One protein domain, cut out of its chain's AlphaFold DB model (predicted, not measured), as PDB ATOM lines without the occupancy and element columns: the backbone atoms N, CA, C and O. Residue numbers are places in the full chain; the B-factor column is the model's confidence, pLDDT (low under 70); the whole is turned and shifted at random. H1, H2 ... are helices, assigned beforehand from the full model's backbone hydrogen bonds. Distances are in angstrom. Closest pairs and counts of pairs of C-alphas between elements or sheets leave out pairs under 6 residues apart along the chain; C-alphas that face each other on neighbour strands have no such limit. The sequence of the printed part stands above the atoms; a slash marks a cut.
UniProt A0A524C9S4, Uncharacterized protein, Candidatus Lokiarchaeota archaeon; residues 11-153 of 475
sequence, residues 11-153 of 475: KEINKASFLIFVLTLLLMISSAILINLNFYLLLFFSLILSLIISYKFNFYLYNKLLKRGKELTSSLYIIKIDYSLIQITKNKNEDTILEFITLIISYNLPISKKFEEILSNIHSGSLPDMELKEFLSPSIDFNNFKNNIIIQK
ATOM      1  N   LYS A  11     -29.636  31.416  48.284       75.56
ATOM      2  CA  LYS A  11     -29.894  32.609  47.474       75.56
ATOM      3  C   LYS A  11     -30.437  32.267  46.085       75.56
ATOM      4  O   LYS A  11     -31.281  32.998  45.584       75.56
ATOM      5  N   GLU A  12     -29.999  31.174  45.468       76.50
ATOM      6  CA  GLU A  12     -30.474  30.738  44.149       76.50
ATOM      7  C   GLU A  12     -31.867  30.112  44.220       76.50
ATOM      8  O   GLU A  12     -32.703  30.397  43.367       76.50
ATOM      9  N   ILE A  13     -32.158  29.349  45.279       80.12
ATOM     10  CA  ILE A  13     -33.513  28.840  45.544       80.12
ATOM     11  C   ILE A  13     -34.480  30.012  45.734       80.12
ATOM     12  O   ILE A  13     -35.556  30.030  45.138       80.12
ATOM     13  N   ASN A  14     -34.072  31.023  46.508       82.00
ATOM     14  CA  ASN A  14     -34.875  32.220  46.721       82.00
ATOM     15  C   ASN A  14     -35.092  32.992  45.410       82.00
ATOM     16  O   ASN A  14     -36.228  33.357  45.114       82.00
ATOM     17  N   LYS A  15     -34.053  33.155  44.575       85.62
ATOM     18  CA  LYS A  15     -34.180  33.750  43.230       85.62
ATOM     19  C   LYS A  15     -35.164  32.975  42.344       85.62
ATOM     20  O   LYS A  15     -36.029  33.585  41.724       85.62
ATOM     21  N   ALA A  16     -35.082  31.643  42.319       84.56
ATOM     22  CA  ALA A  16     -36.008  30.803  41.559       84.56
ATOM     23  C   ALA A  16     -37.452  30.901  42.090       84.56
ATOM     24  O   ALA A  16     -38.397  30.995  41.310       84.56
ATOM     25  N   SER A  17     -37.632  30.934  43.415       86.94
ATOM     26  CA  SER A  17     -38.952  31.110  44.033       86.94
ATOM     27  C   SER A  17     -39.557  32.483  43.736       86.94
ATOM     28  O   SER A  17     -40.761  32.583  43.502       86.94
ATOM     29  N   PHE A  18     -38.724  33.524  43.671       89.19
ATOM     30  CA  PHE A  18     -39.142  34.866  43.290       89.19
ATOM     31  C   PHE A  18     -39.561  34.926  41.815       89.19
ATOM     32  O   PHE A  18     -40.605  35.485  41.501       89.19
ATOM     33  N   LEU A  19     -38.821  34.274  40.913       90.56
ATOM     34  CA  LEU A  19     -39.225  34.152  39.508       90.56
ATOM     35  C   LEU A  19     -40.586  33.465  39.353       90.56
ATOM     36  O   LEU A  19     -41.423  33.927  38.584       90.56
ATOM     37  N   ILE A  20     -40.841  32.398  40.113       90.56
ATOM     38  CA  ILE A  20     -42.139  31.710  40.096       90.56
ATOM     39  C   ILE A  20     -43.243  32.571  40.694       90.56
ATOM     40  O   ILE A  20     -44.352  32.563  40.170       90.56
ATOM     41  N   PHE A  21     -42.955  33.332  41.750       93.75
ATOM     42  CA  PHE A  21     -43.891  34.320  42.276       93.75
ATOM     43  C   PHE A  21     -44.306  35.309  41.178       93.75
ATOM     44  O   PHE A  21     -45.492  35.435  40.897       93.75
ATOM     45  N   VAL A  22     -43.340  35.922  40.484       92.50
ATOM     46  CA  VAL A  22     -43.612  36.883  39.401       92.50
ATOM     47  C   VAL A  22     -44.382  36.230  38.250       92.50
ATOM     48  O   VAL A  22     -45.381  36.777  37.791       92.50
ATOM     49  N   LEU A  23     -43.968  35.038  37.810       92.50
ATOM     50  CA  LEU A  23     -44.618  34.326  36.709       92.50
ATOM     51  C   LEU A  23     -46.065  33.939  37.047       92.50
ATOM     52  O   LEU A  23     -46.967  34.131  36.237       92.50
ATOM     53  N   THR A  24     -46.298  33.406  38.248       90.50
ATOM     54  CA  THR A  24     -47.643  33.013  38.698       90.50
ATOM     55  C   THR A  24     -48.542  34.220  38.913       90.50
ATOM     56  O   THR A  24     -49.719  34.155  38.571       90.50
ATOM     57  N   LEU A  25     -47.995  35.333  39.406       91.31
ATOM     58  CA  LEU A  25     -48.720  36.591  39.540       91.31
ATOM     59  C   LEU A  25     -49.143  37.141  38.170       91.31
ATOM     60  O   LEU A  25     -50.316  37.445  37.981       91.31
ATOM     61  N   LEU A  26     -48.230  37.185  37.192       89.50
ATOM     62  CA  LEU A  26     -48.540  37.619  35.824       89.50
ATOM     63  C   LEU A  26     -49.605  36.735  35.166       89.50
ATOM     64  O   LEU A  26     -50.569  37.253  34.603       89.50
ATOM     65  N   LEU A  27     -49.472  35.410  35.282       87.19
ATOM     66  CA  LEU A  27     -50.454  34.463  34.753       87.19
ATOM     67  C   LEU A  27     -51.836  34.672  35.381       87.19
ATOM     68  O   LEU A  27     -52.823  34.733  34.655       87.19
ATOM     69  N   MET A  28     -51.908  34.836  36.703       85.12
ATOM     70  CA  MET A  28     -53.175  35.021  37.420       85.12
ATOM     71  C   MET A  28     -53.835  36.370  37.128       85.12
ATOM     72  O   MET A  28     -55.056  36.439  37.024       85.12
ATOM     73  N   ILE A  29     -53.055  37.439  36.956       84.56
ATOM     74  CA  ILE A  29     -53.592  38.736  36.525       84.56
ATOM     75  C   ILE A  29     -54.125  38.623  35.090       84.56
ATOM     76  O   ILE A  29     -55.242  39.055  34.820       84.56
ATOM     77  N   SER A  30     -53.371  37.984  34.185       82.62
ATOM     78  CA  SER A  30     -53.779  37.824  32.782       82.62
ATOM     79  C   SER A  30     -55.046  36.978  32.614       82.62
ATOM     80  O   SER A  30     -55.934  37.354  31.852       82.62
ATOM     81  N   SER A  31     -55.175  35.877  33.360       77.62
ATOM     82  CA  SER A  31     -56.359  35.016  33.310       77.62
ATOM     83  C   SER A  31     -57.590  35.697  33.893       77.62
ATOM     84  O   SER A  31     -58.702  35.460  33.436       77.62
ATOM     85  N   ALA A  32     -57.407  36.561  34.885       72.00
ATOM     86  CA  ALA A  32     -58.518  37.188  35.570       72.00
ATOM     87  C   ALA A  32     -59.013  38.473  34.871       72.00
ATOM     88  O   ALA A  32     -60.200  38.783  34.979       72.00
ATOM     89  N   ILE A  33     -58.173  39.146  34.065       76.81
ATOM     90  CA  ILE A  33     -58.618  40.179  33.103       76.81
ATOM     91  C   ILE A  33     -59.645  39.593  32.119       76.81
ATOM     92  O   ILE A  33     -60.622  40.257  31.789       76.81
ATOM     93  N   LEU A  34     -59.484  38.328  31.709       77.69
ATOM     94  CA  LEU A  34     -60.432  37.651  30.815       77.69
ATOM     95  C   LEU A  34     -61.804  37.383  31.463       77.69
ATOM     96  O   LEU A  34     -62.782  37.193  30.748       77.69
ATOM     97  N   ILE A  35     -61.887  37.355  32.799       80.19
ATOM     98  CA  ILE A  35     -63.100  36.976  33.552       80.19
ATOM     99  C   ILE A  35     -63.885  38.218  34.030       80.19
ATOM    100  O   ILE A  35     -64.980  38.091  34.570       80.19
ATOM    101  N   ASN A  36     -63.379  39.435  33.782       76.38
ATOM    102  CA  ASN A  36     -64.067  40.700  34.081       76.38
ATOM    103  C   ASN A  36     -64.468  40.876  35.569       76.38
ATOM    104  O   ASN A  36     -65.510  41.442  35.898       76.38
ATOM    105  N   LEU A  37     -63.633  40.387  36.495       74.56
ATOM    106  CA  LEU A  37     -63.808  40.573  37.943       74.56
ATOM    107  C   LEU A  37     -63.275  41.936  38.420       74.56
ATOM    108  O   LEU A  37     -62.416  42.546  37.785       74.56
ATOM    109  N   ASN A  38     -63.737  42.394  39.590       82.62
ATOM    110  CA  ASN A  38     -63.246  43.624  40.223       82.62
ATOM    111  C   ASN A  38     -61.719  43.568  40.450       82.62
ATOM    112  O   ASN A  38     -61.216  42.693  41.163       82.62
ATOM    113  N   PHE A  39     -61.005  44.543  39.879       79.12
ATOM    114  CA  PHE A  39     -59.543  44.621  39.842       79.12
ATOM    115  C   PHE A  39     -58.878  44.526  41.226       79.12
ATOM    116  O   PHE A  39     -57.876  43.830  41.376       79.12
ATOM    117  N   TYR A  40     -59.439  45.167  42.257       79.81
ATOM    118  CA  TYR A  40     -58.823  45.185  43.593       79.81
ATOM    119  C   TYR A  40     -58.877  43.820  44.292       79.81
ATOM    120  O   TYR A  40     -57.878  43.368  44.853       79.81
ATOM    121  N   LEU A  41     -60.022  43.134  44.220       77.00
ATOM    122  CA  LEU A  41     -60.177  41.780  44.765       77.00
ATOM    123  C   LEU A  41     -59.270  40.792  44.026       77.00
ATOM    124  O   LEU A  41     -58.615  39.952  44.637       77.00
ATOM    125  N   LEU A  42     -59.188  40.939  42.708       81.44
ATOM    126  CA  LEU A  42     -58.359  40.123  41.831       81.44
ATOM    127  C   LEU A  42     -56.866  40.278  42.141       81.44
ATOM    128  O   LEU A  42     -56.144  39.283  42.253       81.44
ATOM    129  N   LEU A  43     -56.401  41.511  42.343       81.50
ATOM    130  CA  LEU A  43     -55.013  41.790  42.705       81.50
ATOM    131  C   LEU A  43     -54.668  41.210  44.087       81.50
ATOM    132  O   LEU A  43     -53.611  40.610  44.265       81.50
ATOM    133  N   PHE A  44     -55.597  41.289  45.043       80.50
ATOM    134  CA  PHE A  44     -55.431  40.684  46.364       80.50
ATOM    135  C   PHE A  44     -55.353  39.147  46.311       80.50
ATOM    136  O   PHE A  44     -54.411  38.551  46.840       80.50
ATOM    137  N   PHE A  45     -56.295  38.487  45.625       79.69
ATOM    138  CA  PHE A  45     -56.300  37.025  45.500       79.69
ATOM    139  C   PHE A  45     -55.094  36.499  44.715       79.69
ATOM    140  O   PHE A  45     -54.490  35.504  45.120       79.69
ATOM    141  N   SER A  46     -54.702  37.167  43.628       87.75
ATOM    142  CA  SER A  46     -53.525  36.781  42.838       87.75
ATOM    143  C   SER A  46     -52.220  36.920  43.630       87.75
ATOM    144  O   SER A  46     -51.367  36.033  43.542       87.75
ATOM    145  N   LEU A  47     -52.077  37.951  44.474       87.25
ATOM    146  CA  LEU A  47     -50.946  38.092  45.400       87.25
ATOM    147  C   LEU A  47     -50.892  36.956  46.426       87.25
ATOM    148  O   LEU A  47     -49.848  36.325  46.590       87.25
ATOM    149  N   ILE A  48     -52.008  36.651  47.093       82.88
ATOM    150  CA  ILE A  48     -52.052  35.568  48.088       82.88
ATOM    151  C   ILE A  48     -51.721  34.225  47.437       82.88
ATOM    152  O   ILE A  48     -50.909  33.455  47.952       82.88
ATOM    153  N   LEU A  49     -52.330  33.936  46.287       82.56
ATOM    154  CA  LEU A  49     -52.156  32.652  45.624       82.56
ATOM    155  C   LEU A  49     -50.727  32.480  45.084       82.56
ATOM    156  O   LEU A  49     -50.126  31.423  45.276       82.56
ATOM    157  N   SER A  50     -50.152  33.521  44.471       90.81
ATOM    158  CA  SER A  50     -48.757  33.508  44.003       90.81
ATOM    159  C   SER A  50     -47.762  33.364  45.160       90.81
ATOM    160  O   SER A  50     -46.804  32.594  45.039       90.81
ATOM    161  N   LEU A  51     -48.014  33.995  46.315       88.25
ATOM    162  CA  LEU A  51     -47.232  33.784  47.541       88.25
ATOM    163  C   LEU A  51     -47.305  32.329  48.019       88.25
ATOM    164  O   LEU A  51     -46.270  31.719  48.287       88.25
ATOM    165  N   ILE A  52     -48.507  31.742  48.081       85.88
ATOM    166  CA  ILE A  52     -48.694  30.339  48.485       85.88
ATOM    167  C   ILE A  52     -47.951  29.397  47.532       85.88
ATOM    168  O   ILE A  52     -47.280  28.464  47.985       85.88
ATOM    169  N   ILE A  53     -48.054  29.623  46.219       86.12
ATOM    170  CA  ILE A  53     -47.391  28.792  45.206       86.12
ATOM    171  C   ILE A  53     -45.867  28.929  45.310       86.12
ATOM    172  O   ILE A  53     -45.169  27.913  45.360       86.12
ATOM    173  N   SER A  54     -45.347  30.155  45.408       90.50
ATOM    174  CA  SER A  54     -43.911  30.419  45.563       90.50
ATOM    175  C   SER A  54     -43.349  29.783  46.836       90.50
ATOM    176  O   SER A  54     -42.322  29.098  46.792       90.50
ATOM    177  N   TYR A  55     -44.066  29.903  47.956       87.56
ATOM    178  CA  TYR A  55     -43.678  29.279  49.217       87.56
ATOM    179  C   TYR A  55     -43.653  27.749  49.117       87.56
ATOM    180  O   TYR A  55     -42.659  27.118  49.489       87.56
ATOM    181  N   LYS A  56     -44.706  27.134  48.556       84.75
ATOM    182  CA  LYS A  56     -44.751  25.680  48.326       84.75
ATOM    183  C   LYS A  56     -43.609  25.214  47.424       84.75
ATOM    184  O   LYS A  56     -43.017  24.168  47.693       84.75
ATOM    185  N   PHE A  57     -43.277  25.982  46.389       86.00
ATOM    186  CA  PHE A  57     -42.167  25.679  45.494       86.00
ATOM    187  C   PHE A  57     -40.806  25.763  46.202       86.00
ATOM    188  O   PHE A  57     -40.001  24.836  46.090       86.00
ATOM    189  N   ASN A  58     -40.562  26.827  46.974       86.12
ATOM    190  CA  ASN A  58     -39.333  26.983  47.754       86.12
ATOM    191  C   ASN A  58     -39.176  25.821  48.745       86.12
ATOM    192  O   ASN A  58     -38.162  25.122  48.746       86.12
ATOM    193  N   PHE A  59     -40.235  25.526  49.502       81.25
ATOM    194  CA  PHE A  59     -40.261  24.404  50.435       81.25
ATOM    195  C   PHE A  59     -39.989  23.059  49.741       81.25
ATOM    196  O   PHE A  59     -39.236  22.231  50.256       81.25
ATOM    197  N   TYR A  60     -40.551  22.843  48.548       82.56
ATOM    198  CA  TYR A  60     -40.282  21.653  47.741       82.56
ATOM    199  C   TYR A  60     -38.800  21.536  47.351       82.56
ATOM    200  O   TYR A  60     -38.196  20.481  47.569       82.56
ATOM    201  N   LEU A  61     -38.191  22.600  46.814       80.62
ATOM    202  CA  LEU A  61     -36.774  22.597  46.430       80.62
ATOM    203  C   LEU A  61     -35.852  22.406  47.632       80.62
ATOM    204  O   LEU A  61     -34.937  21.582  47.581       80.62
ATOM    205  N   TYR A  62     -36.119  23.122  48.721       78.75
ATOM    206  CA  TYR A  62     -35.350  23.027  49.953       78.75
ATOM    207  C   TYR A  62     -35.372  21.600  50.516       78.75
ATOM    208  O   TYR A  62     -34.321  21.013  50.786       78.75
ATOM    209  N   ASN A  63     -36.554  20.982  50.591       76.25
ATOM    210  CA  ASN A  63     -36.681  19.594  51.028       76.25
ATOM    211  C   ASN A  63     -35.991  18.615  50.078       76.25
ATOM    212  O   ASN A  63     -35.367  17.659  50.538       76.25
ATOM    213  N   LYS A  64     -36.057  18.845  48.762       76.81
ATOM    214  CA  LYS A  64     -35.368  18.015  47.764       76.81
ATOM    215  C   LYS A  64     -33.847  18.088  47.918       76.81
ATOM    216  O   LYS A  64     -33.172  17.067  47.785       76.81
ATOM    217  N   LEU A  65     -33.306  19.263  48.233       73.88
ATOM    218  CA  LEU A  65     -31.882  19.446  48.503       73.88
ATOM    219  C   LEU A  65     -31.472  18.796  49.820       73.88
ATOM    220  O   LEU A  65     -30.517  18.024  49.827       73.88
ATOM    221  N   LEU A  66     -32.221  19.011  50.904       73.38
ATOM    222  CA  LEU A  66     -32.005  18.302  52.171       73.38
ATOM    223  C   LEU A  66     -32.017  16.785  51.981       73.38
ATOM    224  O   LEU A  66     -31.144  16.098  52.510       73.38
ATOM    225  N   LYS A  67     -32.965  16.271  51.189       73.00
ATOM    226  CA  LYS A  67     -33.073  14.851  50.846       73.00
ATOM    227  C   LYS A  67     -31.773  14.340  50.216       73.00
ATOM    228  O   LYS A  67     -31.181  13.388  50.718       73.00
ATOM    229  N   ARG A  68     -31.297  15.021  49.171       71.31
ATOM    230  CA  ARG A  68     -30.041  14.705  48.472       71.31
ATOM    231  C   ARG A  68     -28.803  14.846  49.359       71.31
ATOM    232  O   ARG A  68     -27.911  14.005  49.314       71.31
ATOM    233  N   GLY A  69     -28.752  15.879  50.199       71.19
ATOM    234  CA  GLY A  69     -27.674  16.079  51.166       71.19
ATOM    235  C   GLY A  69     -27.565  14.898  52.126       71.19
ATOM    236  O   GLY A  69     -26.483  14.342  52.293       71.19
ATOM    237  N   LYS A  70     -28.700  14.447  52.672       71.56
ATOM    238  CA  LYS A  70     -28.758  13.255  53.523       71.56
ATOM    239  C   LYS A  70     -28.322  11.980  52.778       71.56
ATOM    240  O   LYS A  70     -27.599  11.174  53.357       71.56
ATOM    241  N   GLU A  71     -28.687  11.814  51.500       72.50
ATOM    242  CA  GLU A  71     -28.283  10.651  50.677       72.50
ATOM    243  C   GLU A  71     -26.762  10.622  50.494       72.50
ATOM    244  O   GLU A  71     -26.110   9.587  50.620       72.50
ATOM    245  N   LEU A  72     -26.171  11.792  50.266       74.12
ATOM    246  CA  LEU A  72     -24.730  11.914  50.145       74.12
ATOM    247  C   LEU A  72     -24.038  11.635  51.486       74.12
ATOM    248  O   LEU A  72     -23.074  10.874  51.525       74.12
ATOM    249  N   THR A  73     -24.554  12.152  52.607       73.88
ATOM    250  CA  THR A  73     -23.973  11.852  53.928       73.88
ATOM    251  C   THR A  73     -23.999  10.362  54.276       73.88
ATOM    252  O   THR A  73     -23.046   9.869  54.876       73.88
ATOM    253  N   SER A  74     -25.030   9.621  53.859       71.31
ATOM    254  CA  SER A  74     -25.082   8.179  54.093       71.31
ATOM    255  C   SER A  74     -24.118   7.403  53.198       71.31
ATOM    256  O   SER A  74     -23.459   6.483  53.679       71.31
ATOM    257  N   SER A  75     -23.953   7.803  51.934       73.81
ATOM    258  CA  SER A  75     -22.914   7.225  51.068       73.81
ATOM    259  C   SER A  75     -21.496   7.479  51.597       73.81
ATOM    260  O   SER A  75     -20.666   6.575  51.604       73.81
ATOM    261  N   LEU A  76     -21.241   8.668  52.147       77.56
ATOM    262  CA  LEU A  76     -19.970   9.005  52.790       77.56
ATOM    263  C   LEU A  76     -19.725   8.178  54.056       77.56
ATOM    264  O   LEU A  76     -18.597   7.787  54.346       77.56
ATOM    265  N   TYR A  77     -20.786   7.877  54.804       75.88
ATOM    266  CA  TYR A  77     -20.704   6.993  55.962       75.88
ATOM    267  C   TYR A  77     -20.327   5.556  55.574       75.88
ATOM    268  O   TYR A  77     -19.535   4.911  56.255       75.88
ATOM    269  N   ILE A  78     -20.856   5.065  54.452       73.44
ATOM    270  CA  ILE A  78     -20.512   3.755  53.884       73.44
ATOM    271  C   ILE A  78     -19.041   3.715  53.487       73.44
ATOM    272  O   ILE A  78     -18.340   2.801  53.905       73.44
ATOM    273  N   ILE A  79     -18.568   4.742  52.780       77.38
ATOM    274  CA  ILE A  79     -17.154   4.915  52.430       77.38
ATOM    275  C   ILE A  79     -16.272   4.903  53.679       77.38
ATOM    276  O   ILE A  79     -15.258   4.215  53.693       77.38
ATOM    277  N   LYS A  80     -16.673   5.600  54.753       77.75
ATOM    278  CA  LYS A  80     -15.957   5.568  56.037       77.75
ATOM    279  C   LYS A  80     -15.836   4.139  56.579       77.75
ATOM    280  O   LYS A  80     -14.748   3.734  56.977       77.75
ATOM    281  N   ILE A  81     -16.933   3.377  56.594       72.00
ATOM    282  CA  ILE A  81     -16.918   1.977  57.042       72.00
ATOM    283  C   ILE A  81     -15.991   1.157  56.150       72.00
ATOM    284  O   ILE A  81     -15.093   0.491  56.648       72.00
ATOM    285  N   ASP A  82     -16.188   1.217  54.842       72.88
ATOM    286  CA  ASP A  82     -15.483   0.372  53.886       72.88
ATOM    287  C   ASP A  82     -13.978   0.684  53.849       72.88
ATOM    288  O   ASP A  82     -13.158  -0.231  53.829       72.88
ATOM    289  N   TYR A  83     -13.597   1.954  53.989       77.19
ATOM    290  CA  TYR A  83     -12.203   2.347  54.154       77.19
ATOM    291  C   TYR A  83     -11.623   1.925  55.513       77.19
ATOM    292  O   TYR A  83     -10.478   1.486  55.570       77.19
ATOM    293  N   SER A  84     -12.406   1.952  56.600       73.69
ATOM    294  CA  SER A  84     -11.949   1.407  57.891       73.69
ATOM    295  C   SER A  84     -11.654  -0.098  57.813       73.69
ATOM    296  O   SER A  84     -10.716  -0.576  58.448       73.69
ATOM    297  N   LEU A  85     -12.395  -0.846  56.982       71.19
ATOM    298  CA  LEU A  85     -12.098  -2.258  56.713       71.19
ATOM    299  C   LEU A  85     -10.754  -2.414  55.996       71.19
ATOM    300  O   LEU A  85      -9.972  -3.288  56.364       71.19
ATOM    301  N   ILE A  86     -10.468  -1.546  55.021       72.88
ATOM    302  CA  ILE A  86      -9.188  -1.531  54.304       72.88
ATOM    303  C   ILE A  86      -8.044  -1.170  55.252       72.88
ATOM    304  O   ILE A  86      -7.033  -1.867  55.261       72.88
ATOM    305  N   GLN A  87      -8.201  -0.156  56.106       72.38
ATOM    306  CA  GLN A  87      -7.172   0.232  57.077       72.38
ATOM    307  C   GLN A  87      -6.775  -0.917  58.014       72.38
ATOM    308  O   GLN A  87      -5.588  -1.114  58.259       72.38
ATOM    309  N   ILE A  88      -7.736  -1.728  58.479       68.06
ATOM    310  CA  ILE A  88      -7.459  -2.921  59.305       68.06
ATOM    311  C   ILE A  88      -6.530  -3.913  58.576       68.06
ATOM    312  O   ILE A  88      -5.771  -4.652  59.213       68.06
ATOM    313  N   THR A  89      -6.562  -3.931  57.243       65.69
ATOM    314  CA  THR A  89      -5.763  -4.852  56.426       65.69
ATOM    315  C   THR A  89      -4.345  -4.380  56.121       65.69
ATOM    316  O   THR A  89      -3.551  -5.207  55.692       65.69
ATOM    317  N   LYS A  90      -3.994  -3.113  56.377       67.75
ATOM    318  CA  LYS A  90      -2.718  -2.535  55.921       67.75
ATOM    319  C   LYS A  90      -1.489  -2.965  56.724       67.75
ATOM    320  O   LYS A  90      -1.571  -3.252  57.923       67.75
ATOM    321  N   ASN A  91      -0.342  -2.907  56.044       60.94
ATOM    322  CA  ASN A  91       0.997  -2.879  56.638       60.94
ATOM    323  C   ASN A  91       1.476  -1.428  56.820       60.94
ATOM    324  O   ASN A  91       0.942  -0.514  56.199       60.94
ATOM    325  N   LYS A  92       2.500  -1.210  57.659       59.59
ATOM    326  CA  LYS A  92       2.973   0.129  58.076       59.59
ATOM    327  C   LYS A  92       3.442   1.067  56.939       59.59
ATOM    328  O   LYS A  92       3.602   2.246  57.208       59.59
ATOM    329  N   ASN A  93       3.624   0.576  55.706       56.41
ATOM    330  CA  ASN A  93       4.286   1.309  54.613       56.41
ATOM    331  C   ASN A  93       3.390   1.561  53.379       56.41
ATOM    332  O   ASN A  93       3.903   1.904  52.319       56.41
ATOM    333  N   GLU A  94       2.077   1.336  53.465       66.94
ATOM    334  CA  GLU A  94       1.171   1.525  52.322       66.94
ATOM    335  C   GLU A  94       0.532   2.915  52.315       66.94
ATOM    336  O   GLU A  94       0.008   3.357  53.338       66.94
ATOM    337  N   ASP A  95       0.479   3.557  51.142       70.56
ATOM    338  CA  ASP A  95      -0.111   4.887  50.977       70.56
ATOM    339  C   ASP A  95      -1.610   4.881  51.319       70.56
ATOM    340  O   ASP A  95      -2.479   4.388  50.590       70.56
ATOM    341  N   THR A  96      -1.935   5.420  52.491       77.25
ATOM    342  CA  THR A  96      -3.299   5.470  53.033       77.25
ATOM    343  C   THR A  96      -4.203   6.366  52.200       77.25
ATOM    344  O   THR A  96      -5.358   6.019  51.939       77.25
ATOM    345  N   ILE A  97      -3.653   7.476  51.732       81.25
ATOM    346  CA  ILE A  97      -4.387   8.562  51.097       81.25
ATOM    347  C   ILE A  97      -4.793   8.237  49.654       81.25
ATOM    348  O   ILE A  97      -5.949   8.449  49.287       81.25
ATOM    349  N   LEU A  98      -3.905   7.651  48.849       82.38
ATOM    350  CA  LEU A  98      -4.232   7.266  47.470       82.38
ATOM    351  C   LEU A  98      -5.309   6.175  47.416       82.38
ATOM    352  O   LEU A  98      -6.232   6.239  46.601       82.38
ATOM    353  N   GLU A  99      -5.263   5.202  48.326       79.06
ATOM    354  CA  GLU A  99      -6.323   4.193  48.424       79.06
ATOM    355  C   GLU A  99      -7.666   4.783  48.874       79.06
ATOM    356  O   GLU A  99      -8.723   4.345  48.423       79.06
ATOM    357  N   PHE A 100      -7.646   5.805  49.733       83.12
ATOM    358  CA  PHE A 100      -8.863   6.521  50.113       83.12
ATOM    359  C   PHE A 100      -9.491   7.231  48.906       83.12
ATOM    360  O   PHE A 100     -10.697   7.120  48.678       83.12
ATOM    361  N   ILE A 101      -8.666   7.910  48.103       83.88
ATOM    362  CA  ILE A 101      -9.091   8.620  46.890       83.88
ATOM    363  C   ILE A 101      -9.668   7.636  45.867       83.88
ATOM    364  O   ILE A 101     -10.797   7.811  45.408       83.88
ATOM    365  N   THR A 102      -8.944   6.559  45.559       83.75
ATOM    366  CA  THR A 102      -9.392   5.539  44.593       83.75
ATOM    367  C   THR A 102     -10.661   4.821  45.046       83.75
ATOM    368  O   THR A 102     -11.550   4.566  44.227       83.75
ATOM    369  N   LEU A 103     -10.813   4.562  46.352       83.00
ATOM    370  CA  LEU A 103     -12.056   4.032  46.900       83.00
ATOM    371  C   LEU A 103     -13.217   4.984  46.615       83.00
ATOM    372  O   LEU A 103     -14.229   4.538  46.084       83.00
ATOM    373  N   ILE A 104     -13.087   6.282  46.890       82.62
ATOM    374  CA  ILE A 104     -14.177   7.248  46.675       82.62
ATOM    375  C   ILE A 104     -14.581   7.334  45.202       82.62
ATOM    376  O   ILE A 104     -15.781   7.364  44.904       82.62
ATOM    377  N   ILE A 105     -13.605   7.318  44.291       82.56
ATOM    378  CA  ILE A 105     -13.851   7.318  42.842       82.56
ATOM    379  C   ILE A 105     -14.723   6.117  42.455       82.56
ATOM    380  O   ILE A 105     -15.741   6.276  41.785       82.56
ATOM    381  N   SER A 106     -14.409   4.927  42.974       78.19
ATOM    382  CA  SER A 106     -15.110   3.690  42.608       78.19
ATOM    383  C   SER A 106     -16.590   3.613  43.024       78.19
ATOM    384  O   SER A 106     -17.334   2.808  42.460       78.19
ATOM    385  N   TYR A 107     -17.051   4.445  43.969       72.00
ATOM    386  CA  TYR A 107     -18.473   4.506  44.345       72.00
ATOM    387  C   TYR A 107     -19.332   5.320  43.359       72.00
ATOM    388  O   TYR A 107     -20.553   5.347  43.529       72.00
ATOM    389  N   ASN A 108     -18.739   5.978  42.349       71.31
ATOM    390  CA  ASN A 108     -19.444   6.805  41.355       71.31
ATOM    391  C   ASN A 108     -20.439   7.802  41.991       71.31
ATOM    392  O   ASN A 108     -21.574   7.971  41.538       71.31
ATOM    393  N   LEU A 109     -20.037   8.432  43.098       76.25
ATOM    394  CA  LEU A 109     -20.846   9.435  43.793       76.25
ATOM    395  C   LEU A 109     -20.749  10.799  43.098       76.25
ATOM    396  O   LEU A 109     -19.788  11.048  42.386       76.25
ATOM    397  N   PRO A 110     -21.648  11.762  43.377       72.81
ATOM    398  CA  PRO A 110     -21.507  13.130  42.861       72.81
ATOM    399  C   PRO A 110     -20.147  13.787  43.164       72.81
ATOM    400  O   PRO A 110     -19.718  14.682  42.445       72.81
ATOM    401  N   ILE A 111     -19.469  13.339  44.225       78.94
ATOM    402  CA  ILE A 111     -18.125  13.791  44.606       78.94
ATOM    403  C   ILE A 111     -16.996  13.079  43.847       78.94
ATOM    404  O   ILE A 111     -15.883  13.588  43.880       78.94
ATOM    405  N   SER A 112     -17.244  11.951  43.168       81.19
ATOM    406  CA  SER A 112     -16.193  11.159  42.508       81.19
ATOM    407  C   SER A 112     -15.430  11.981  41.476       81.19
ATOM    408  O   SER A 112     -14.211  11.935  41.475       81.19
ATOM    409  N   LYS A 113     -16.121  12.835  40.710       83.00
ATOM    410  CA  LYS A 113     -15.502  13.748  39.733       83.00
ATOM    411  C   LYS A 113     -14.457  14.678  40.352       83.00
ATOM    412  O   LYS A 113     -13.402  14.889  39.777       83.00
ATOM    413  N   LYS A 114     -14.731  15.204  41.551       83.88
ATOM    414  CA  LYS A 114     -13.761  16.033  42.285       83.88
ATOM    415  C   LYS A 114     -12.570  15.206  42.763       83.88
ATOM    416  O   LYS A 114     -11.462  15.709  42.816       83.88
ATOM    417  N   PHE A 115     -12.787  13.939  43.114       85.06
ATOM    418  CA  PHE A 115     -11.699  13.034  43.488       85.06
ATOM    419  C   PHE A 115     -10.884  12.550  42.278       85.06
ATOM    420  O   PHE A 115      -9.692  12.318  42.432       85.06
ATOM    421  N   GLU A 116     -11.485  12.439  41.090       86.50
ATOM    422  CA  GLU A 116     -10.773  12.219  39.821       86.50
ATOM    423  C   GLU A 116      -9.867  13.413  39.492       86.50
ATOM    424  O   GLU A 116      -8.710  13.220  39.134       86.50
ATOM    425  N   GLU A 117     -10.363  14.638  39.695       86.81
ATOM    426  CA  GLU A 117      -9.579  15.871  39.561       86.81
ATOM    427  C   GLU A 117      -8.419  15.912  40.570       86.81
ATOM    428  O   GLU A 117      -7.272  16.068  40.162       86.81
ATOM    429  N   ILE A 118      -8.679  15.634  41.856       87.19
ATOM    430  CA  ILE A 118      -7.632  15.500  42.887       87.19
ATOM    431  C   ILE A 118      -6.585  14.454  42.476       87.19
ATOM    432  O   ILE A 118      -5.389  14.699  42.592       87.19
ATOM    433  N   LEU A 119      -7.007  13.290  41.973       88.50
ATOM    434  CA  LEU A 119      -6.083  12.253  41.513       88.50
ATOM    435  C   LEU A 119      -5.230  12.749  40.333       88.50
ATOM    436  O   LEU A 119      -4.026  12.501  40.305       88.50
ATOM    437  N   SER A 120      -5.827  13.482  39.390       88.94
ATOM    438  CA  SER A 120      -5.101  14.081  38.264       88.94
ATOM    439  C   SER A 120      -4.092  15.143  38.713       88.94
ATOM    440  O   SER A 120      -2.950  15.131  38.252       88.94
ATOM    441  N   ASN A 121      -4.456  15.975  39.694       88.25
ATOM    442  CA  ASN A 121      -3.559  16.958  40.292       88.25
ATOM    443  C   ASN A 121      -2.395  16.264  41.003       88.25
ATOM    444  O   ASN A 121      -1.247  16.705  40.897       88.25
ATOM    445  N   ILE A 122      -2.648  15.166  41.720       86.69
ATOM    446  CA  ILE A 122      -1.593  14.387  42.385       86.69
ATOM    447  C   ILE A 122      -0.634  13.802  41.345       86.69
ATOM    448  O   ILE A 122       0.580  13.902  41.503       86.69
ATOM    449  N   HIS A 123      -1.158  13.261  40.241       87.06
ATOM    450  CA  HIS A 123      -0.329  12.789  39.127       87.06
ATOM    451  C   HIS A 123       0.497  13.905  38.474       87.06
ATOM    452  O   HIS A 123       1.581  13.629  37.967       87.06
ATOM    453  N   SER A 124       0.028  15.156  38.527       88.06
ATOM    454  CA  SER A 124       0.783  16.330  38.067       88.06
ATOM    455  C   SER A 124       1.836  16.848  39.063       88.06
ATOM    456  O   SER A 124       2.553  17.793  38.749       88.06
ATOM    457  N   GLY A 125       1.967  16.226  40.243       84.25
ATOM    458  CA  GLY A 125       3.005  16.534  41.235       84.25
ATOM    459  C   GLY A 125       2.525  17.272  42.488       84.25
ATOM    460  O   GLY A 125       3.351  17.626  43.330       84.25
ATOM    461  N   SER A 126       1.218  17.504  42.651       87.44
ATOM    462  CA  SER A 126       0.679  18.084  43.893       87.44
ATOM    463  C   SER A 126       0.728  17.090  45.063       87.44
ATOM    464  O   SER A 126       0.641  15.871  44.891       87.44
ATOM    465  N   LEU A 127       0.867  17.614  46.284       84.94
ATOM    466  CA  LEU A 127       0.888  16.796  47.497       84.94
ATOM    467  C   LEU A 127      -0.536  16.310  47.841       84.94
ATOM    468  O   LEU A 127      -1.408  17.151  48.084       84.94
ATOM    469  N   PRO A 128      -0.770  14.987  47.984       83.19
ATOM    470  CA  PRO A 128      -2.102  14.433  48.251       83.19
ATOM    471  C   PRO A 128      -2.792  15.009  49.493       83.19
ATOM    472  O   PRO A 128      -4.010  15.183  49.519       83.19
ATOM    473  N   ASP A 129      -2.011  15.323  50.527       82.38
ATOM    474  CA  ASP A 129      -2.500  15.853  51.801       82.38
ATOM    475  C   ASP A 129      -3.099  17.260  51.640       82.38
ATOM    476  O   ASP A 129      -4.061  17.603  52.329       82.38
ATOM    477  N   MET A 130      -2.529  18.075  50.744       83.88
ATOM    478  CA  MET A 130      -2.965  19.453  50.492       83.88
ATOM    479  C   MET A 130      -4.266  19.455  49.688       83.88
ATOM    480  O   MET A 130      -5.262  20.010  50.151       83.88
ATOM    481  N   GLU A 131      -4.299  18.712  48.580       84.50
ATOM    482  CA  GLU A 131      -5.496  18.541  47.745       84.50
ATOM    483  C   GLU A 131      -6.676  17.973  48.556       84.50
ATOM    484  O   GLU A 131      -7.814  18.448  48.481       84.50
ATOM    485  N   LEU A 132      -6.417  16.979  49.420       84.50
ATOM    486  CA  LEU A 132      -7.457  16.440  50.295       84.50
ATOM    487  C   LEU A 132      -7.913  17.433  51.364       84.50
ATOM    488  O   LEU A 132      -9.095  17.415  51.713       84.50
ATOM    489  N   LYS A 133      -7.032  18.271  51.926       84.38
ATOM    490  CA  LYS A 133      -7.419  19.267  52.943       84.38
ATOM    491  C   LYS A 133      -8.436  20.258  52.389       84.38
ATOM    492  O   LYS A 133      -9.426  20.520  53.077       84.38
ATOM    493  N   GLU A 134      -8.244  20.713  51.155       83.75
ATOM    494  CA  GLU A 134      -9.127  21.673  50.481       83.75
ATOM    495  C   GLU A 134     -10.539  21.123  50.235       83.75
ATOM    496  O   GLU A 134     -11.529  21.860  50.274       83.75
ATOM    497  N   PHE A 135     -10.674  19.806  50.066       83.38
ATOM    498  CA  PHE A 135     -11.978  19.188  49.859       83.38
ATOM    499  C   PHE A 135     -12.868  19.235  51.115       83.38
ATOM    500  O   PHE A 135     -12.605  18.572  52.118       83.38
ATOM    501  N   LEU A 136     -14.009  19.923  51.053       79.19
ATOM    502  CA  LEU A 136     -15.012  19.930  52.124       79.19
ATOM    503  C   LEU A 136     -16.308  19.242  51.687       79.19
ATOM    504  O   LEU A 136     -16.987  19.671  50.753       79.19
ATOM    505  N   SER A 137     -16.691  18.193  52.417       78.31
ATOM    506  CA  SER A 137     -17.969  17.504  52.240       78.31
ATOM    507  C   SER A 137     -19.070  18.125  53.118       78.31
ATOM    508  O   SER A 137     -18.771  18.810  54.101       78.31
ATOM    509  N   PRO A 138     -20.361  17.869  52.839       71.00
ATOM    510  CA  PRO A 138     -21.440  18.290  53.731       71.00
ATOM    511  C   PRO A 138     -21.517  17.456  55.021       71.00
ATOM    512  O   PRO A 138     -22.224  17.844  55.943       71.00
ATOM    513  N   SER A 139     -20.824  16.317  55.118       77.25
ATOM    514  CA  SER A 139     -20.814  15.509  56.339       77.25
ATOM    515  C   SER A 139     -19.675  15.957  57.253       77.25
ATOM    516  O   SER A 139     -18.503  15.754  56.941       77.25
ATOM    517  N   ILE A 140     -20.020  16.537  58.407       79.31
ATOM    518  CA  ILE A 140     -19.043  16.922  59.441       79.31
ATOM    519  C   ILE A 140     -18.250  15.689  59.892       79.31
ATOM    520  O   ILE A 140     -17.028  15.736  59.971       79.31
ATOM    521  N   ASP A 141     -18.936  14.565  60.103       74.25
ATOM    522  CA  ASP A 141     -18.314  13.309  60.531       74.25
ATOM    523  C   ASP A 141     -17.324  12.776  59.485       74.25
ATOM    524  O   ASP A 141     -16.282  12.233  59.845       74.25
ATOM    525  N   PHE A 142     -17.631  12.942  58.192       81.00
ATOM    526  CA  PHE A 142     -16.720  12.565  57.111       81.00
ATOM    527  C   PHE A 142     -15.532  13.522  57.006       81.00
ATOM    528  O   PHE A 142     -14.415  13.069  56.802       81.00
ATOM    529  N   ASN A 143     -15.744  14.829  57.176       82.31
ATOM    530  CA  ASN A 143     -14.649  15.802  57.159       82.31
ATOM    531  C   ASN A 143     -13.677  15.560  58.317       82.31
ATOM    532  O   ASN A 143     -12.470  15.575  58.104       82.31
ATOM    533  N   ASN A 144     -14.195  15.268  59.512       81.88
ATOM    534  CA  ASN A 144     -13.376  14.895  60.664       81.88
ATOM    535  C   ASN A 144     -12.607  13.597  60.393       81.88
ATOM    536  O   ASN A 144     -11.411  13.532  60.643       81.88
ATOM    537  N   PHE A 145     -13.268  12.589  59.814       79.75
ATOM    538  CA  PHE A 145     -12.618  11.335  59.429       79.75
ATOM    539  C   PHE A 145     -11.502  11.541  58.398       79.75
ATOM    540  O   PHE A 145     -10.391  11.060  58.588       79.75
ATOM    541  N   LYS A 146     -11.771  12.310  57.339       85.81
ATOM    542  CA  LYS A 146     -10.787  12.701  56.325       85.81
ATOM    543  C   LYS A 146      -9.589  13.404  56.967       85.81
ATOM    544  O   LYS A 146      -8.453  13.055  56.678       85.81
ATOM    545  N   ASN A 147      -9.835  14.366  57.857       82.44
ATOM    546  CA  ASN A 147      -8.766  15.085  58.549       82.44
ATOM    547  C   ASN A 147      -7.935  14.147  59.435       82.44
ATOM    548  O   ASN A 147      -6.713  14.259  59.432       82.44
ATOM    549  N   ASN A 148      -8.562  13.187  60.120       79.06
ATOM    550  CA  ASN A 148      -7.841  12.173  60.890       79.06
ATOM    551  C   ASN A 148      -6.943  11.305  60.001       79.06
ATOM    552  O   ASN A 148      -5.805  11.062  60.381       79.06
ATOM    553  N   ILE A 149      -7.398  10.902  58.806       78.44
ATOM    554  CA  ILE A 149      -6.566  10.145  57.848       78.44
ATOM    555  C   ILE A 149      -5.315  10.941  57.463       78.44
ATOM    556  O   ILE A 149      -4.230  10.374  57.387       78.44
ATOM    557  N   ILE A 150      -5.459  12.252  57.249       79.06
ATOM    558  CA  ILE A 150      -4.343  13.138  56.890       79.06
ATOM    559  C   ILE A 150      -3.363  13.294  58.066       79.06
ATOM    560  O   ILE A 150      -2.158  13.344  57.852       79.06
ATOM    561  N   ILE A 151      -3.863  13.357  59.306       74.38
ATOM    562  CA  ILE A 151      -3.043  13.523  60.519       74.38
ATOM    563  C   ILE A 151      -2.340  12.215  60.920       74.38
ATOM    564  O   ILE A 151      -1.203  12.243  61.379       74.38
ATOM    565  N   GLN A 152      -2.984  11.058  60.747       67.62
ATOM    566  CA  GLN A 152      -2.478   9.744  61.177       67.62
ATOM    567  C   GLN A 152      -1.502   9.091  60.183       67.62
ATOM    568  O   GLN A 152      -1.233   7.893  60.295       67.62
ATOM    569  N   LYS A 153      -0.962   9.850  59.219       60.94
ATOM    570  CA  LYS A 153      -0.074   9.352  58.153       60.94
ATOM    571  C   LYS A 153       1.124   8.547  58.686       60.94
ATOM    572  O   LYS A 153       1.502   7.562  58.060       60.94
TER     573      LYS A 153
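AT A GLANCE: This is residues 11 to 153 of the 475 residues of an uncharacterized protein of Candidatus Lokiarchaeota archaeon (UniProt A0A524C9S4). One very long helix, H2, makes the length of a rod: H1 folds back along its first part as a helical hairpin, and at its other end four short helices, H3 to H6, cluster into a small head, with H3 and H6 packed on H2. The hairpin and the head sit at opposite ends of H2. The printed part has 143 residues with six named helices, H1 to H6 in that order along the chain, and no named strand; the class is all helix. It is extended, with a radius of gyration of the C-alphas of 24.6 A, and spans 82 by 29 by 22 A.

HOW THE PARTS SIT: H1, residues 11 to 33, and H2, residues 39 to 89, form a hairpin and touch at a shallow tilt of 29 degrees, opposite ways; their closest C-alphas are those of Phe 21 and Ser 54, 5.1 A apart. H2 touches H1 with residues 42 to 62 alone. With residues 79 to 87 alone H2 touches H3, residues 96 to 106, at a steep tilt of 50 degrees, the closest C-alphas being those of Tyr 83 and Phe 100 at 6.7 A. H3 forms a hairpin with H4, residues 112 to 123, at a steep tilt of 41 degrees; the C-alphas of Ile 105 and Ser 112 are their closest, 4.5 A apart. H4, with residues 118 to 122 alone, touches H5, residues 128 to 134, and the two form a hairpin; the C-alphas of Ile 122 and Pro 128 are their closest, at 5.9 A. H5 forms another hairpin with H6, residues 140 to 151, at a shallow tilt of 32 degrees, opposite ways, the closest C-alphas being those of Asp 129 and Ile 150 at 6.1 A. H6 touches H2 through residues 142 to 145 alone, the same way at a shallow tilt of 34.7 degrees, only just short of steep; the C-alphas of Leu 76 and Phe 142 are their closest, at 6.5 A. H1 is apart from H3, H4, H5 and H6. Every O i to N i+4 pair is within hydrogen-bond range in H1, H3, H4, H5 and H6, and 46 of 47 are in H2.

IN THESE COORDINATES: H1 begins at C-alpha 11, (-29.894, 32.609, 47.474), and is 33.0 A long. H2 measures 74.9 A, from C-alpha 39 at (-59.543, 44.621, 39.842) to C-alpha 89 at (-5.763, -4.852, 56.426). H3, H4, H5 and H6 measure 15.9 A, 16.3 A, 10.3 A and 16.4 A. H6 ends at C-alpha 151, (-3.043, 13.523, 60.519).

THE WHOLE: The two C-alphas farthest apart, those of Asn 36 and Lys 92, are 82.0 A apart. The printed part has no cut. No link is long; H2 to H3 is short, the others tight. The mean pLDDT of the printed part is 79.9, and residues 88 to 94 and 152 to 153 are under 70.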